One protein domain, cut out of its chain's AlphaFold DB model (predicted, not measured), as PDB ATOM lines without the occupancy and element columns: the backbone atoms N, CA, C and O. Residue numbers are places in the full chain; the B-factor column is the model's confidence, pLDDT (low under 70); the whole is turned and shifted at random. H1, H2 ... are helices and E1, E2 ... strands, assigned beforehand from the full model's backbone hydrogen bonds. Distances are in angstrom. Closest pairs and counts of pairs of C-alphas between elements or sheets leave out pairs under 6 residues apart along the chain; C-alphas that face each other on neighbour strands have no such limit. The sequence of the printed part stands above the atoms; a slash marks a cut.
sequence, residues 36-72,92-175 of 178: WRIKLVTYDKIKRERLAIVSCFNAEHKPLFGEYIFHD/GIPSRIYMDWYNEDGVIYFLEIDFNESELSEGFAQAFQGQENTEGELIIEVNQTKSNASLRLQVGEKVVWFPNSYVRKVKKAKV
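Overview. This is residues 36 to 72 and 92 to 175 of the 178 residues of an uncharacterized protein of Capnocytophaga canimorsus (UniProt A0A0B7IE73). Two sheets of four strands, E1 E6 E7 E8 and E3 E2 E4 E5, are only partly face to face and make a wedge, narrow near the link from E1 to E2 and wider at the other end, where the one helix, H1, lies. The last stretch, residues 162 to 175, has no named element and runs from E8 to the E5 edge of the second sheet. The printed part has 121 residues, with E1 E2 E3 E4 E5 H1 E6 E7 E8 along the chain; the sheet E1 E6 E7 E8 is mixed, and E3 E2 E4 E5 is all antiparallel. The class is mostly strand; the whole is compact, with a radius of gyration of the C-alphas of 14.7 A and spans of 45 by 33 by 26 A.

Along the chain. E1, residues 36 to 41, begins at C-alpha 36 at (19.412, -11.587, -3.718). E2, residues 46 to 56, is 25.9 A long and bends by 55 degrees at residue 50. E3 is residues 61 to 65. After the cut come E4, residues 94 to 103, 25.5 A, and E5, residues 108 to 114, 20.3 A. H1, residues 117 to 128, is 16.4 A long and begins at C-alpha 117 at (11.437, -11.441, -18.272). E6, residues 136 to 142, is 18.8 A and E7, residues 149 to 155, 19.6 A. E8, residues 158 to 161, ends at C-alpha 161 at (19.460, -0.942, -14.413).

Arrangement. E1, an edge strand, is parallel to E6 at 23 degrees, with N 39 and O 138 2.9 A apart. E6, E7 and E8 form a meander, each strand the antiparallel neighbour of the one before; N 139 and O 152 are 2.8 A apart, and N 153 and O 160 2.8 A. This sheet is twisted, its C-alphas up to 4.5 A off the best plane. H1 is on one face of it, making two layers, helix over sheet, at a height over the sheet of 9.3 A. It runs along the strands, at 8 degrees to E7 on the local plane, over E7 and only just over E8, where 3 of its C-alphas fall. The closest C-alphas of H1 and E7 are those of Ala 127 and Val 155, 6.0 A apart. Every O i to N i+4 pair in H1 is within hydrogen-bond range. In the twisted sheet E3 E2 E4 E5, E2 and E3 form a hairpin, with N 54 and O 62 2.9 A apart. E2 and E4 are antiparallel, with N 53 and O 98 2.7 A apart. E4 and E5 form a hairpin, with N 99 and O 111 2.8 A apart. Residues 172 to 173 pair antiparallel with residues 108 to 109 of E5. The closest C-alphas of E4 and H1 are those of Ser 95 and Glu 117, 6.8 A apart. Between the sheets, E1 and E4 are apart, for instance.

Size, cuts and confidence. The two C-alphas farthest apart, of Gly 130 and Val 175, are 47.0 A apart. Residues 73 to 91 are not printed, and C-alphas 72 and 92 are 30.7 A apart across this cut, in the link from E3 to E4. Of the links printed whole, none is long. The mean pLDDT of the printed part is 77.8; residues 44 to 51, 63 to 72 and 165 to 175 are under 70.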
ATOM      1  N   TRP A  36      19.790 -13.001  -3.650       88.38
ATOM      2  CA  TRP A  36      19.412 -11.587  -3.718       88.38
ATOM      3  C   TRP A  36      18.315 -11.226  -2.715       88.38
ATOM      4  O   TRP A  36      17.545 -12.088  -2.293       88.38
ATOM      5  N   ARG A  37      18.228  -9.940  -2.355       85.00
ATOM      6  CA  ARG A  37      17.190  -9.362  -1.486       85.00
ATOM      7  C   ARG A  37      16.622  -8.065  -2.054       85.00
ATOM      8  O   ARG A  37      17.260  -7.415  -2.876       85.00
ATOM      9  N   ILE A  38      15.440  -7.664  -1.592       83.25
ATOM     10  CA  ILE A  38      14.824  -6.382  -1.964       83.25
ATOM     11  C   ILE A  38      15.319  -5.279  -1.033       83.25
ATOM     12  O   ILE A  38      15.451  -5.492   0.171       83.25
ATOM     13  N   LYS A  39      15.531  -4.085  -1.585       83.50
ATOM     14  CA  LYS A  39      15.797  -2.865  -0.827       83.50
ATOM     15  C   LYS A  39      14.931  -1.726  -1.341       83.50
ATOM     16  O   LYS A  39      15.072  -1.306  -2.488       83.50
ATOM     17  N   LEU A  40      14.046  -1.216  -0.492       79.88
ATOM     18  CA  LEU A  40      13.214  -0.058  -0.799       79.88
ATOM     19  C   LEU A  40      13.935   1.226  -0.368       79.88
ATOM     20  O   LEU A  40      14.385   1.348   0.767       79.88
ATOM     21  N   VAL A  41      14.037   2.194  -1.276       80.44
ATOM     22  CA  VAL A  41      14.588   3.525  -1.000       80.44
ATOM     23  C   VAL A  41      13.504   4.562  -1.255       80.44
ATOM     24  O   VAL A  41      12.952   4.646  -2.352       80.44
ATOM     25  N   THR A  42      13.196   5.367  -0.241       72.62
ATOM     26  CA  THR A  42      12.234   6.472  -0.323       72.62
ATOM     27  C   THR A  42      12.852   7.755   0.218       72.62
ATOM     28  O   THR A  42      13.723   7.718   1.082       72.62
ATOM     29  N   TYR A  43      12.374   8.903  -0.263       70.88
ATOM     30  CA  TYR A  43      12.826  10.218   0.214       70.88
ATOM     31  C   TYR A  43      12.180  10.637   1.542       70.88
ATOM     32  O   TYR A  43      12.758  11.420   2.291       70.88
ATOM     33  N   ASP A  44      10.995  10.109   1.841       66.88
ATOM     34  CA  ASP A  44      10.367  10.284   3.147       66.88
ATOM     35  C   ASP A  44      10.899   9.227   4.111       66.88
ATOM     36  O   ASP A  44      11.206   8.101   3.707       66.88
ATOM     37  N   LYS A  45      10.912   9.562   5.402       65.62
ATOM     38  CA  LYS A  45      11.119   8.567   6.448       65.62
ATOM     39  C   LYS A  45       9.999   7.528   6.395       65.62
ATOM     40  O   LYS A  45       8.808   7.854   6.457       65.62
ATOM     41  N   ILE A  46      10.397   6.268   6.274       61.44
ATOM     42  CA  ILE A  46       9.491   5.131   6.395       61.44
ATOM     43  C   ILE A  46       9.219   4.936   7.881       61.44
ATOM     44  O   ILE A  46      10.139   4.742   8.669       61.44
ATOM     45  N   LYS A  47       7.943   4.983   8.265       59.38
ATOM     46  CA  LYS A  47       7.527   4.641   9.628       59.38
ATOM     47  C   LYS A  47       7.496   3.138   9.829       59.38
ATOM     48  O   LYS A  47       7.807   2.656  10.913       59.38
ATOM     49  N   ARG A  48       7.032   2.413   8.805       64.44
ATOM     50  CA  ARG A  48       6.843   0.964   8.851       64.44
ATOM     51  C   ARG A  48       6.722   0.366   7.454       64.44
ATOM     52  O   ARG A  48       5.873   0.796   6.676       64.44
ATOM     53  N   GLU A  49       7.478  -0.692   7.199       62.00
ATOM     54  CA  GLU A  49       7.233  -1.632   6.102       62.00
ATOM     55  C   GLU A  49       6.215  -2.674   6.572       62.00
ATOM     56  O   GLU A  49       6.319  -3.190   7.691       62.00
ATOM     57  N   ARG A  50       5.181  -2.945   5.772       64.88
ATOM     58  CA  ARG A  50       4.108  -3.860   6.180       64.88
ATOM     59  C   ARG A  50       4.220  -5.194   5.458       64.88
ATOM     60  O   ARG A  50       4.233  -6.225   6.129       64.88
ATOM     61  N   LEU A  51       4.314  -5.185   4.135       67.38
ATOM     62  CA  LEU A  51       4.358  -6.407   3.345       67.38
ATOM     63  C   LEU A  51       5.121  -6.191   2.043       67.38
ATOM     64  O   LEU A  51       4.905  -5.197   1.356       67.38
ATOM     65  N   ALA A  52       5.934  -7.171   1.668       73.50
ATOM     66  CA  ALA A  52       6.417  -7.365   0.313       73.50
ATOM     67  C   ALA A  52       6.021  -8.771  -0.159       73.50
ATOM     68  O   ALA A  52       6.236  -9.757   0.531       73.50
ATOM     69  N   ILE A  53       5.414  -8.891  -1.332       79.56
ATOM     70  CA  ILE A  53       5.110 -10.166  -1.978       79.56
ATOM     71  C   ILE A  53       5.963 -10.246  -3.232       79.56
ATOM     72  O   ILE A  53       5.891  -9.363  -4.088       79.56
ATOM     73  N   VAL A  54       6.751 -11.313  -3.335       83.88
ATOM     74  CA  VAL A  54       7.618 -11.584  -4.479       83.88
ATOM     75  C   VAL A  54       7.098 -12.805  -5.213       83.88
ATOM     76  O   VAL A  54       7.088 -13.901  -4.657       83.88
ATOM     77  N   SER A  55       6.710 -12.620  -6.466       88.00
ATOM     78  CA  SER A  55       6.511 -13.704  -7.425       88.00
ATOM     79  C   SER A  55       7.734 -13.782  -8.326       88.00
ATOM     80  O   SER A  55       8.271 -12.747  -8.718       88.00
ATOM     81  N   CYS A  56       8.164 -14.989  -8.674       87.69
ATOM     82  CA  CYS A  56       9.295 -15.242  -9.564       87.69
ATOM     83  C   CYS A  56       8.836 -15.899 -10.873       87.69
ATOM     84  O   CYS A  56       7.756 -16.490 -10.935       87.69
ATOM     85  N   PHE A  57       9.652 -15.815 -11.928       84.88
ATOM     86  CA  PHE A  57       9.355 -16.455 -13.222       84.88
ATOM     87  C   PHE A  57       9.280 -17.982 -13.124       84.88
ATOM     88  O   PHE A  57       8.541 -18.626 -13.859       84.88
ATOM     89  N   ASN A  58       9.960 -18.559 -12.137       83.12
ATOM     90  CA  ASN A  58       9.948 -19.990 -11.850       83.12
ATOM     91  C   ASN A  58       8.765 -20.445 -10.976       83.12
ATOM     92  O   ASN A  58       8.825 -21.501 -10.352       83.12
ATOM     93  N   ALA A  59       7.716 -19.622 -10.893       81.31
ATOM     94  CA  ALA A  59       6.534 -19.816 -10.056       81.31
ATOM     95  C   ALA A  59       6.790 -19.859  -8.534       81.31
ATOM     96  O   ALA A  59       5.867 -20.149  -7.769       81.31
ATOM     97  N   GLU A  60       7.993 -19.514  -8.053       78.81
ATOM     98  CA  GLU A  60       8.191 -19.245  -6.628       78.81
ATOM     99  C   GLU A  60       7.380 -18.021  -6.198       78.81
ATOM    100  O   GLU A  60       7.354 -16.991  -6.874       78.81
ATOM    101  N   HIS A  61       6.748 -18.127  -5.033       76.94
ATOM    102  CA  HIS A  61       5.984 -17.047  -4.429       76.94
ATOM    103  C   HIS A  61       6.370 -16.919  -2.956       76.94
ATOM    104  O   HIS A  61       6.194 -17.858  -2.176       76.94
ATOM    105  N   LYS A  62       6.913 -15.765  -2.565       74.12
ATOM    106  CA  LYS A  62       7.424 -15.515  -1.215       74.12
ATOM    107  C   LYS A  62       6.815 -14.243  -0.625       74.12
ATOM    108  O   LYS A  62       7.108 -13.151  -1.115       74.12
ATOM    109  N   PRO A  63       5.999 -14.350   0.438       68.94
ATOM    110  CA  PRO A  63       5.684 -13.203   1.270       68.94
ATOM    111  C   PRO A  63       6.895 -12.891   2.161       68.94
ATOM    112  O   PRO A  63       7.343 -13.721   2.949       68.94
ATOM    113  N   LEU A  64       7.437 -11.693   2.006       69.19
ATOM    114  CA  LEU A  64       8.471 -11.102   2.840       69.19
ATOM    115  C   LEU A  64       7.791 -10.075   3.752       69.19
ATOM    116  O   LEU A  64       7.182  -9.109   3.293       69.19
ATOM    117  N   PHE A  65       7.846 -10.309   5.057       57.44
ATOM    118  CA  PHE A  65       7.275  -9.400   6.048       57.44
ATOM    119  C   PHE A  65       8.378  -8.493   6.592       57.44
ATOM    120  O   PHE A  65       9.487  -8.964   6.840       57.44
ATOM    121  N   GLY A  66       8.073  -7.205   6.775       52.28
ATOM    122  CA  GLY A  66       8.962  -6.297   7.506       52.28
ATOM    123  C   GLY A  66       9.094  -6.711   8.979       52.28
ATOM    124  O   GLY A  66       8.392  -7.608   9.443       52.28
ATOM    125  N   GLU A  67       9.951  -6.024   9.741       47.41
ATOM    126  CA  GLU A  67      10.278  -6.351  11.147       47.41
ATOM    127  C   GLU A  67       9.065  -6.482  12.093       47.41
ATOM    128  O   GLU A  67       9.171  -7.066  13.170       47.41
ATOM    129  N   TYR A  68       7.883  -5.996  11.702       35.81
ATOM    130  CA  TYR A  68       6.653  -6.221  12.452       35.81
ATOM    131  C   TYR A  68       6.000  -7.554  12.063       35.81
ATOM    132  O   TYR A  68       5.042  -7.609  11.284       35.81
ATOM    133  N   ILE A  69       6.513  -8.622  12.676       37.12
ATOM    134  CA  ILE A  69       5.824  -9.900  12.884       37.12
ATOM    135  C   ILE A  69       4.375  -9.595  13.288       37.12
ATOM    136  O   ILE A  69       4.130  -8.770  14.168       37.12
ATOM    137  N   PHE A  70       3.407 -10.221  12.614       34.19
ATOM    138  CA  PHE A  70       1.987 -10.093  12.933       34.19
ATOM    139  C   PHE A  70       1.758 -10.322  14.430       34.19
ATOM    140  O   PHE A  70       1.774 -11.456  14.901       34.19
ATOM    141  N   HIS A  71       1.497  -9.257  15.181       31.52
ATOM    142  CA  HIS A  71       0.684  -9.410  16.372       31.52
ATOM    143  C   HIS A  71      -0.763  -9.610  15.910       31.52
ATOM    144  O   HIS A  71      -1.369  -8.733  15.296       31.52
ATOM    145  N   ASP A  72      -1.238 -10.825  16.187       34.59
ATOM    146  CA  ASP A  72      -2.631 -11.219  16.386       34.59
ATOM    147  C   ASP A  72      -3.574 -11.334  15.183       34.59
ATOM    148  O   ASP A  72      -4.621 -10.697  15.162       34.59
ATOM    149  N   GLY A  92      14.410 -17.320  -7.149       87.62
ATOM    150  CA  GLY A  92      14.234 -17.125  -8.587       87.62
ATOM    151  C   GLY A  92      14.284 -15.645  -8.988       87.62
ATOM    152  O   GLY A  92      14.238 -14.744  -8.147       87.62
ATOM    153  N   ILE A  93      14.387 -15.389 -10.290       90.88
ATOM    154  CA  ILE A  93      14.309 -14.031 -10.846       90.88
ATOM    155  C   ILE A  93      12.870 -13.514 -10.661       90.88
ATOM    156  O   ILE A  93      11.928 -14.238 -11.008       90.88
ATOM    157  N   PRO A  94      12.661 -12.299 -10.121       89.81
ATOM    158  CA  PRO A  94      11.326 -11.806  -9.818       89.81
ATOM    159  C   PRO A  94      10.541 -11.498 -11.097       89.81
ATOM    160  O   PRO A  94      11.032 -10.807 -11.983       89.81
ATOM    161  N   SER A  95       9.296 -11.966 -11.149       89.88
ATOM    162  CA  SER A  95       8.305 -11.663 -12.188       89.88
ATOM    163  C   SER A  95       7.340 -10.556 -11.767       89.88
ATOM    164  O   SER A  95       6.921  -9.741 -12.587       89.88
ATOM    165  N   ARG A  96       7.030 -10.476 -10.467       88.88
ATOM    166  CA  ARG A  96       6.241  -9.394  -9.876       88.88
ATOM    167  C   ARG A  96       6.692  -9.120  -8.449       88.88
ATOM    168  O   ARG A  96       6.906 -10.052  -7.678       88.88
ATOM    169  N   ILE A  97       6.756  -7.846  -8.077       86.75
ATOM    170  CA  ILE A  97       6.883  -7.422  -6.680       86.75
ATOM    171  C   ILE A  97       5.705  -6.521  -6.321       86.75
ATOM    172  O   ILE A  97       5.455  -5.520  -6.986       86.75
ATOM    173  N   TYR A  98       5.009  -6.859  -5.242       84.56
ATOM    174  CA  TYR A  98       4.027  -5.998  -4.589       84.56
ATOM    175  C   TYR A  98       4.562  -5.583  -3.223       84.56
ATOM    176  O   TYR A  98       5.053  -6.432  -2.489       84.56
ATOM    177  N   MET A  99       4.466  -4.310  -2.857       80.88
ATOM    178  CA  MET A  99       4.890  -3.803  -1.555       80.88
ATOM    179  C   MET A  99       3.919  -2.759  -1.015       80.88
ATOM    180  O   MET A  99       3.380  -1.956  -1.780       80.88
ATOM    181  N   ASP A 100       3.753  -2.720   0.305       79.69
ATOM    182  CA  ASP A 100       3.088  -1.622   0.994       79.69
ATOM    183  C   ASP A 100       3.861  -1.126   2.228       79.69
ATOM    184  O   ASP A 100       4.510  -1.877   2.963       79.69
ATOM    185  N   TRP A 101       3.834   0.191   2.432       75.25
ATOM    186  CA  TRP A 101       4.535   0.840   3.540       75.25
ATOM    187  C   TRP A 101       3.801   2.087   4.026       75.25
ATOM    188  O   TRP A 101       3.007   2.698   3.308       75.25
ATOM    189  N   TYR A 102       4.089   2.471   5.267       74.94
ATOM    190  CA  TYR A 102       3.594   3.687   5.897       74.94
ATOM    191  C   TYR A 102       4.675   4.761   5.946       74.94
ATOM    192  O   TYR A 102       5.818   4.493   6.328       74.94
ATOM    193  N   ASN A 103       4.291   6.000   5.651       74.12
ATOM    194  CA  ASN A 103       5.092   7.163   6.035       74.12
ATOM    195  C   ASN A 103       4.853   7.541   7.516       74.12
ATOM    196  O   ASN A 103       3.999   6.958   8.192       74.12
ATOM    197  N   GLU A 104       5.593   8.527   8.028       74.56
ATOM    198  CA  GLU A 104       5.466   9.014   9.417       74.56
ATOM    199  C   GLU A 104       4.041   9.460   9.794       74.56
ATOM    200  O   GLU A 104       3.566   9.150  10.896       74.56
ATOM    201  N   ASP A 105       3.317  10.055   8.843       79.44
ATOM    202  CA  ASP A 105       1.929  10.510   9.003       79.44
ATOM    203  C   ASP A 105       0.900   9.364   9.052       79.44
ATOM    204  O   ASP A 105      -0.302   9.607   9.167       79.44
ATOM    205  N   GLY A 106       1.337   8.105   8.923       73.69
ATOM    206  CA  GLY A 106       0.446   6.943   8.885       73.69
ATOM    207  C   GLY A 106      -0.324   6.798   7.568       73.69
ATOM    208  O   GLY A 106      -1.316   6.071   7.507       73.69
ATOM    209  N   VAL A 107       0.121   7.461   6.501       80.62
ATOM    210  CA  VAL A 107      -0.400   7.265   5.145       80.62
ATOM    211  C   VAL A 107       0.202   5.994   4.561       80.62
ATOM    212  O   VAL A 107       1.424   5.842   4.559       80.62
ATOM    213  N   ILE A 108      -0.651   5.115   4.028       79.88
ATOM    214  CA  ILE A 108      -0.205   3.907   3.333       79.88
ATOM    215  C   ILE A 108       0.034   4.190   1.848       79.88
ATOM    216  O   ILE A 108      -0.786   4.827   1.170       79.88
ATOM    217  N   TYR A 109       1.162   3.684   1.371       78.69
ATOM    218  CA  TYR A 109       1.575   3.654  -0.019       78.69
ATOM    219  C   TYR A 109       1.650   2.209  -0.490       78.69
ATOM    220  O   TYR A 109       2.033   1.322   0.269       78.69
ATOM    221  N   PHE A 110       1.289   1.999  -1.751       81.69
ATOM    222  CA  PHE A 110       1.361   0.706  -2.422       81.69
ATOM    223  C   PHE A 110       2.276   0.823  -3.633       81.69
ATOM    224  O   PHE A 110       2.280   1.853  -4.303       81.69
ATOM    225  N   LEU A 111       3.015  -0.228  -3.946       79.88
ATOM    226  CA  LEU A 111       3.784  -0.349  -5.173       79.88
ATOM    227  C   LEU A 111       3.598  -1.758  -5.710       79.88
ATOM    228  O   LEU A 111       3.713  -2.727  -4.976       79.88
ATOM    229  N   GLU A 112       3.301  -1.866  -6.990       86.25
ATOM    230  CA  GLU A 112       3.240  -3.131  -7.709       86.25
ATOM    231  C   GLU A 112       4.080  -2.936  -8.960       86.25
ATOM    232  O   GLU A 112       3.858  -1.952  -9.664       86.25
ATOM    233  N   ILE A 113       5.050  -3.818  -9.186       85.44
ATOM    234  CA  ILE A 113       5.957  -3.802 -10.331       85.44
ATOM    235  C   ILE A 113       5.814  -5.143 -11.041       85.44
ATOM    236  O   ILE A 113       6.063  -6.180 -10.425       85.44
ATOM    237  N   ASP A 114       5.436  -5.114 -12.318       88.12
ATOM    238  CA  ASP A 114       5.571  -6.258 -13.218       88.12
ATOM    239  C   ASP A 114       6.911  -6.148 -13.961       88.12
ATOM    240  O   ASP A 114       7.288  -5.082 -14.463       88.12
ATOM    241  N   PHE A 115       7.650  -7.250 -13.994       87.75
ATOM    242  CA  PHE A 115       9.011  -7.305 -14.513       87.75
ATOM    243  C   PHE A 115       9.049  -7.835 -15.949       87.75
ATOM    244  O   PHE A 115       8.282  -8.723 -16.320       87.75
ATOM    245  N   ASN A 116       9.960  -7.297 -16.763       89.44
ATOM    246  CA  ASN A 116      10.215  -7.789 -18.115       89.44
ATOM    247  C   ASN A 116      11.166  -8.998 -18.064       89.44
ATOM    248  O   ASN A 116      12.334  -8.847 -17.718       89.44
ATOM    249  N   GLU A 117      10.678 -10.189 -18.415       86.81
ATOM    250  CA  GLU A 117      11.437 -11.441 -18.272       86.81
ATOM    251  C   GLU A 117      12.808 -11.415 -18.952       86.81
ATOM    252  O   GLU A 117      13.800 -11.792 -18.325       86.81
ATOM    253  N   SER A 118      12.880 -10.935 -20.195       87.50
ATOM    254  CA  SER A 118      14.139 -10.862 -20.942       87.50
ATOM    255  C   SER A 118      15.128  -9.908 -20.272       87.50
ATOM    256  O   SER A 118      16.275 -10.279 -20.037       87.50
ATOM    257  N   GLU A 119      14.666  -8.711 -19.897       90.69
ATOM    258  CA  GLU A 119      15.493  -7.681 -19.260       90.69
ATOM    259  C   GLU A 119      16.067  -8.158 -17.914       90.69
ATOM    260  O   GLU A 119      17.264  -8.007 -17.655       90.69
ATOM    261  N   LEU A 120      15.236  -8.773 -17.061       91.56
ATOM    262  CA  LEU A 120      15.706  -9.276 -15.769       91.56
ATOM    263  C   LEU A 120      16.595 -10.505 -15.934       91.56
ATOM    264  O   LEU A 120      17.597 -10.606 -15.234       91.56
ATOM    265  N   SER A 121      16.279 -11.422 -16.848       89.56
ATOM    266  CA  SER A 121      17.099 -12.622 -17.052       89.56
ATOM    267  C   SER A 121      18.514 -12.272 -17.505       89.56
ATOM    268  O   SER A 121      19.486 -12.766 -16.930       89.56
ATOM    269  N   GLU A 122      18.639 -11.370 -18.480       90.81
ATOM    270  CA  GLU A 122      19.935 -10.885 -18.958       90.81
ATOM    271  C   GLU A 122      20.679 -10.110 -17.867       90.81
ATOM    272  O   GLU A 122      21.860 -10.365 -17.615       90.81
ATOM    273  N   GLY A 123      19.988  -9.210 -17.163       93.00
ATOM    274  CA  GLY A 123      20.628  -8.390 -16.144       93.00
ATOM    275  C   GLY A 123      21.051  -9.161 -14.894       93.00
ATOM    276  O   GLY A 123      22.117  -8.879 -14.348       93.00
ATOM    277  N   PHE A 124      20.287 -10.168 -14.459       93.06
ATOM    278  CA  PHE A 124      20.704 -11.066 -13.377       93.06
ATOM    279  C   PHE A 124      21.920 -11.898 -13.791       93.06
ATOM    280  O   PHE A 124      22.903 -11.943 -13.050       93.06
ATOM    281  N   ALA A 125      21.911 -12.490 -14.989       91.50
ATOM    282  CA  ALA A 125      23.063 -13.237 -15.486       91.50
ATOM    283  C   ALA A 125      24.327 -12.356 -15.539       91.50
ATOM    284  O   ALA A 125      25.380 -12.754 -15.041       91.50
ATOM    285  N   GLN A 126      24.213 -11.129 -16.059       93.25
ATOM    286  CA  GLN A 126      25.319 -10.169 -16.130       93.25
ATOM    287  C   GLN A 126      25.820  -9.732 -14.743       93.25
ATOM    288  O   GLN A 126      27.033  -9.630 -14.516       93.25
ATOM    289  N   ALA A 127      24.898  -9.455 -13.817       93.81
ATOM    290  CA  ALA A 127      25.228  -8.985 -12.479       93.81
ATOM    291  C   ALA A 127      25.953 -10.062 -11.666       93.81
ATOM    292  O   ALA A 127      26.941  -9.750 -11.010       93.81
ATOM    293  N   PHE A 128      25.524 -11.322 -11.734       92.88
ATOM    294  CA  PHE A 128      26.097 -12.402 -10.923       92.88
ATOM    295  C   PHE A 128      27.302 -13.107 -11.557       92.88
ATOM    296  O   PHE A 128      28.019 -13.816 -10.853       92.88
ATOM    297  N   GLN A 129      27.576 -12.893 -12.848       92.12
ATOM    298  CA  GLN A 129      28.728 -13.490 -13.526       92.12
ATOM    299  C   GLN A 129      30.051 -13.145 -12.817       92.12
ATOM    300  O   GLN A 129      30.424 -11.969 -12.734       92.12
ATOM    301  N   GLY A 130      30.778 -14.168 -12.355       89.00
ATOM    302  CA  GLY A 130      32.059 -14.031 -11.653       89.00
ATOM    303  C   GLY A 130      31.939 -13.606 -10.187       89.00
ATOM    304  O   GLY A 130      32.945 -13.254  -9.574       89.00
ATOM    305  N   GLN A 131      30.723 -13.582  -9.637       90.44
ATOM    306  CA  GLN A 131      30.448 -13.248  -8.240       90.44
ATOM    307  C   GLN A 131      29.220 -14.010  -7.713       90.44
ATOM    308  O   GLN A 131      28.378 -13.467  -7.000       90.44
ATOM    309  N   GLU A 132      29.152 -15.303  -8.034       84.00
ATOM    310  CA  GLU A 132      28.011 -16.201  -7.810       84.00
ATOM    311  C   GLU A 132      27.639 -16.370  -6.325       84.00
ATOM    312  O   GLU A 132      26.489 -16.658  -6.003       84.00
ATOM    313  N   ASN A 133      28.596 -16.155  -5.415       83.56
ATOM    314  CA  ASN A 133      28.408 -16.276  -3.964       83.56
ATOM    315  C   ASN A 133      28.125 -14.935  -3.259       83.56
ATOM    316  O   ASN A 133      28.039 -14.898  -2.031       83.56
ATOM    317  N   THR A 134      28.022 -13.832  -4.002       88.25
ATOM    318  CA  THR A 134      27.792 -12.493  -3.435       88.25
ATOM    319  C   THR A 134      26.301 -12.197  -3.381       88.25
ATOM    320  O   THR A 134      25.626 -12.325  -4.394       88.25
ATOM    321  N   GLU A 135      25.779 -11.765  -2.230       87.62
ATOM    322  CA  GLU A 135      24.373 -11.354  -2.122       87.62
ATOM    323  C   GLU A 135      24.115 -10.062  -2.919       87.62
ATOM    324  O   GLU A 135      24.804  -9.056  -2.741       87.62
ATOM    325  N   GLY A 136      23.111 -10.092  -3.796       88.00
ATOM    326  CA  GLY A 136      22.641  -8.943  -4.559       88.00
ATOM    327  C   GLY A 136      21.528  -8.156  -3.864       88.00
ATOM    328  O   GLY A 136      20.672  -8.718  -3.186       88.00
ATOM    329  N   GLU A 137      21.478  -6.848  -4.098       88.19
ATOM    330  CA  GLU A 137      20.369  -5.980  -3.700       88.19
ATOM    331  C   GLU A 137      19.570  -5.551  -4.935       88.19
ATOM    332  O   GLU A 137      20.066  -4.806  -5.781       88.19
ATOM    333  N   LEU A 138      18.313  -5.985  -5.029       89.12
ATOM    334  CA  LEU A 138      17.339  -5.418  -5.954       89.12
ATOM    335  C   LEU A 138      16.760  -4.147  -5.328       89.12
ATOM    336  O   LEU A 138      15.881  -4.191  -4.463       89.12
ATOM    337  N   ILE A 139      17.298  -3.011  -5.750       86.38
ATOM    338  CA  ILE A 139      16.985  -1.690  -5.222       86.38
ATOM    339  C   ILE A 139      15.809  -1.102  -5.999       86.38
ATOM    340  O   ILE A 139      15.886  -0.880  -7.209       86.38
ATOM    341  N   ILE A 140      14.743  -0.803  -5.265       84.50
ATOM    342  CA  ILE A 140      13.557  -0.101  -5.739       84.50
ATOM    343  C   ILE A 140      13.589   1.291  -5.123       84.50
ATOM    344  O   ILE A 140      13.333   1.466  -3.935       84.50
ATOM    345  N   GLU A 141      13.918   2.292  -5.927       83.69
ATOM    346  CA  GLU A 141      14.004   3.678  -5.477       83.69
ATOM    347  C   GLU A 141      12.772   4.451  -5.942       83.69
ATOM    348  O   GLU A 141      12.579   4.676  -7.135       83.69
ATOM    349  N   VAL A 142      11.920   4.848  -4.998       78.81
ATOM    350  CA  VAL A 142      10.709   5.630  -5.259       78.81
ATOM    351  C   VAL A 142      11.072   7.107  -5.295       78.81
ATOM    352  O   VAL A 142      11.693   7.630  -4.371       78.81
ATOM    353  N   ASN A 143      10.649   7.807  -6.343       78.94
ATOM    354  CA  ASN A 143      10.929   9.226  -6.505       78.94
ATOM    355  C   ASN A 143      10.225  10.090  -5.437       78.94
ATOM    356  O   ASN A 143       9.253   9.679  -4.805       78.94
ATOM    357  N   GLN A 144      10.671  11.339  -5.277       75.88
ATOM    358  CA  GLN A 144      10.148  12.264  -4.258       75.88
ATOM    359  C   GLN A 144       8.625  12.460  -4.323       75.88
ATOM    360  O   GLN A 144       7.944  12.462  -3.294       75.88
ATOM    361  N   THR A 145       8.072  12.578  -5.534       75.81
ATOM    362  CA  THR A 145       6.627  12.757  -5.742       75.81
ATOM    363  C   THR A 145       5.826  11.467  -5.573       75.81
ATOM    364  O   THR A 145       4.599  11.506  -5.651       75.81
ATOM    365  N   LYS A 146       6.496  10.328  -5.341       73.69
ATOM    366  CA  LYS A 146       5.904   8.992  -5.191       73.69
ATOM    367  C   LYS A 146       4.981   8.638  -6.355       73.69
ATOM    368  O   LYS A 146       3.979   7.959  -6.184       73.69
ATOM    369  N   SER A 147       5.293   9.134  -7.546       73.44
ATOM    370  CA  SER A 147       4.584   8.812  -8.787       73.44
ATOM    371  C   SER A 147       5.353   7.800  -9.631       73.44
ATOM    372  O   SER A 147       4.839   7.301 -10.632       73.44
ATOM    373  N   ASN A 148       6.604   7.533  -9.259       76.06
ATOM    374  CA  ASN A 148       7.586   6.846 -10.067       76.06
ATOM    375  C   ASN A 148       8.549   6.046  -9.171       76.06
ATOM    376  O   ASN A 148       8.836   6.465  -8.054       76.06
ATOM    377  N   ALA A 149       9.021   4.899  -9.654       80.12
ATOM    378  CA  ALA A 149      10.136   4.173  -9.063       80.12
ATOM    379  C   ALA A 149      11.142   3.770 -10.151       80.12
ATOM    380  O   ALA A 149      10.735   3.433 -11.270       80.12
ATOM    381  N   SER A 150      12.428   3.803  -9.813       85.94
ATOM    382  CA  SER A 150      13.517   3.228 -10.603       85.94
ATOM    383  C   SER A 150      13.986   1.913  -9.993       85.94
ATOM    384  O   SER A 150      13.984   1.764  -8.771       85.94
ATOM    385  N   LEU A 151      14.420   0.987 -10.847       89.75
ATOM    386  CA  LEU A 151      14.866  -0.344 -10.455       89.75
ATOM    387  C   LEU A 151      16.315  -0.579 -10.882       89.75
ATOM    388  O   LEU A 151      16.674  -0.335 -12.039       89.75
ATOM    389  N   ARG A 152      17.130  -1.095  -9.960       92.81
ATOM    390  CA  ARG A 152      18.486  -1.574 -10.253       92.81
ATOM    391  C   ARG A 152      18.857  -2.779  -9.396       92.81
ATOM    392  O   ARG A 152      18.441  -2.857  -8.247       92.81
ATOM    393  N   LEU A 153      19.662  -3.688  -9.933       94.81
ATOM    394  CA  LEU A 153      20.296  -4.778  -9.194       94.81
ATOM    395  C   LEU A 153      21.759  -4.420  -8.950       94.81
ATOM    396  O   LEU A 153      22.491  -4.125  -9.895       94.81
ATOM    397  N   GLN A 154      22.178  -4.455  -7.691       92.75
ATOM    398  CA  GLN A 154      23.565  -4.266  -7.288       92.75
ATOM    399  C   GLN A 154      24.125  -5.577  -6.736       92.75
ATOM    400  O   GLN A 154      23.569  -6.123  -5.791       92.75
ATOM    401  N   VAL A 155      25.232  -6.065  -7.294       93.94
ATOM    402  CA  VAL A 155      25.960  -7.248  -6.808       93.94
ATOM    403  C   VAL A 155      27.430  -6.861  -6.713       93.94
ATOM    404  O   VAL A 155      28.061  -6.578  -7.734       93.94
ATOM    405  N   GLY A 156      27.962  -6.780  -5.491       90.69
ATOM    406  CA  GLY A 156      29.291  -6.213  -5.257       90.69
ATOM    407  C   GLY A 156      29.397  -4.788  -5.817       90.69
ATOM    408  O   GLY A 156      28.616  -3.905  -5.450       90.69
ATOM    409  N   GLU A 157      30.344  -4.580  -6.734       91.31
ATOM    410  CA  GLU A 157      30.553  -3.303  -7.436       91.31
ATOM    411  C   GLU A 157      29.725  -3.168  -8.728       91.31
ATOM    412  O   GLU A 157      29.609  -2.071  -9.278       91.31
ATOM    413  N   LYS A 158      29.128  -4.259  -9.231       94.00
ATOM    414  CA  LYS A 158      28.326  -4.223 -10.461       94.00
ATOM    415  C   LYS A 158      26.926  -3.699 -10.175       94.00
ATOM    416  O   LYS A 158      26.261  -4.150  -9.244       94.00
ATOM    417  N   VAL A 159      26.452  -2.805 -11.042       95.88
ATOM    418  CA  VAL A 159      25.092  -2.256 -11.010       95.88
ATOM    419  C   VAL A 159      24.451  -2.416 -12.384       95.88
ATOM    420  O   VAL A 159      25.008  -1.962 -13.381       95.88
ATOM    421  N   VAL A 160      23.271  -3.031 -12.428       95.69
ATOM    422  CA  VAL A 160      22.462  -3.213 -13.640       95.69
ATOM    423  C   VAL A 160      21.119  -2.511 -13.460       95.69
ATOM    424  O   VAL A 160      20.465  -2.684 -12.435       95.69
ATOM    425  N   TRP A 161      20.713  -1.702 -14.439       93.62
ATOM    426  CA  TRP A 161      19.460  -0.942 -14.413       93.62
ATOM    427  C   TRP A 161      18.381  -1.621 -15.250       93.62
ATOM    428  O   TRP A 161      18.680  -2.195 -16.291       93.62
ATOM    429  N   PHE A 162      17.127  -1.469 -14.827       90.94
ATOM    430  CA  PHE A 162      15.975  -2.094 -15.478       90.94
ATOM    431  C   PHE A 162      14.902  -1.050 -15.833       90.94
ATOM    432  O   PHE A 162      13.921  -0.875 -15.100       90.94
ATOM    433  N   PRO A 163      15.107  -0.262 -16.904       85.44
ATOM    434  CA  PRO A 163      14.195   0.813 -17.290       85.44
ATOM    435  C   PRO A 163      12.842   0.336 -17.840       85.44
ATOM    436  O   PRO A 163      11.895   1.123 -17.820       85.44
ATOM    437  N   ASN A 164      12.725  -0.908 -18.326       78.62
ATOM    438  CA  ASN A 164      11.526  -1.392 -19.025       78.62
ATOM    439  C   ASN A 164      10.530  -2.151 -18.134       78.62
ATOM    440  O   ASN A 164       9.510  -2.640 -18.623       78.62
ATOM    441  N   SER A 165      10.783  -2.245 -16.829       65.19
ATOM    442  CA  SER A 165       9.872  -2.885 -15.874       65.19
ATOM    443  C   SER A 165       8.612  -2.022 -15.671       65.19
ATOM    444  O   SER A 165       8.674  -0.905 -15.149       65.19
ATOM    445  N   TYR A 166       7.455  -2.509 -16.134       58.97
ATOM    446  CA  TYR A 166       6.225  -1.729 -16.300       58.97
ATOM    447  C   TYR A 166       5.160  -2.136 -15.278       58.97
ATOM    448  O   TYR A 166       4.552  -3.181 -15.410       58.97
ATOM    449  N   VAL A 167       4.885  -1.272 -14.299       53.62
ATOM    450  CA  VAL A 167       3.553  -0.828 -13.822       53.62
ATOM    451  C   VAL A 167       3.790   0.009 -12.565       53.62
ATOM    452  O   VAL A 167       4.635  -0.292 -11.733       53.62
ATOM    453  N   ARG A 168       3.071   1.129 -12.449       55.97
ATOM    454  CA  ARG A 168       3.090   2.007 -11.275       55.97
ATOM    455  C   ARG A 168       1.678   2.286 -10.839       55.97
ATOM    456  O   ARG A 168       0.953   3.043 -11.481       55.97
ATOM    457  N   LYS A 169       1.298   1.714  -9.710       51.41
ATOM    458  CA  LYS A 169       0.127   2.157  -8.962       51.41
ATOM    459  C   LYS A 169       0.570   2.542  -7.571       51.41
ATOM    460  O   LYS A 169       0.325   1.812  -6.621       51.41
ATOM    461  N   VAL A 170       1.165   3.727  -7.460       54.31
ATOM    462  CA  VAL A 170       1.275   4.353  -6.150       54.31
ATOM    463  C   VAL A 170      -0.082   4.915  -5.782       54.31
ATOM    464  O   VAL A 170      -0.474   6.008  -6.188       54.31
ATOM    465  N   LYS A 171      -0.856   4.106  -5.063       57.91
ATOM    466  CA  LYS A 171      -2.115   4.547  -4.477       57.91
ATOM    467  C   LYS A 171      -1.837   5.054  -3.073       57.91
ATOM    468  O   LYS A 171      -1.163   4.403  -2.286       57.91
ATOM    469  N   LYS A 172      -2.388   6.223  -2.777       59.66
ATOM    470  CA  LYS A 172      -2.479   6.755  -1.424       59.66
ATOM    471  C   LYS A 172      -3.809   6.302  -0.843       59.66
ATOM    472  O   LYS A 172      -4.847   6.584  -1.439       59.66
ATOM    473  N   ALA A 173      -3.799   5.661   0.318       60.19
ATOM    474  CA  ALA A 173      -5.011   5.519   1.119       60.19
ATOM    475  C   ALA A 173      -4.791   6.167   2.491       60.19
ATOM    476  O   ALA A 173      -3.724   6.053   3.090       60.19
ATOM    477  N   LYS A 174      -5.798   6.893   2.983       51.72
ATOM    478  CA  LYS A 174      -5.868   7.265   4.398       51.72
ATOM    479  C   LYS A 174      -6.653   6.168   5.099       51.72
ATOM    480  O   LYS A 174      -7.795   5.914   4.728       51.72
ATOM    481  N   VAL A 175      -6.052   5.536   6.099       52.09
ATOM    482  CA  VAL A 175      -6.800   4.667   7.008       52.09
ATOM    483  C   VAL A 175      -7.648   5.592   7.882       52.09
ATOM    484  O   VAL A 175      -7.110   6.352   8.682       52.09
TER     485      VAL A 175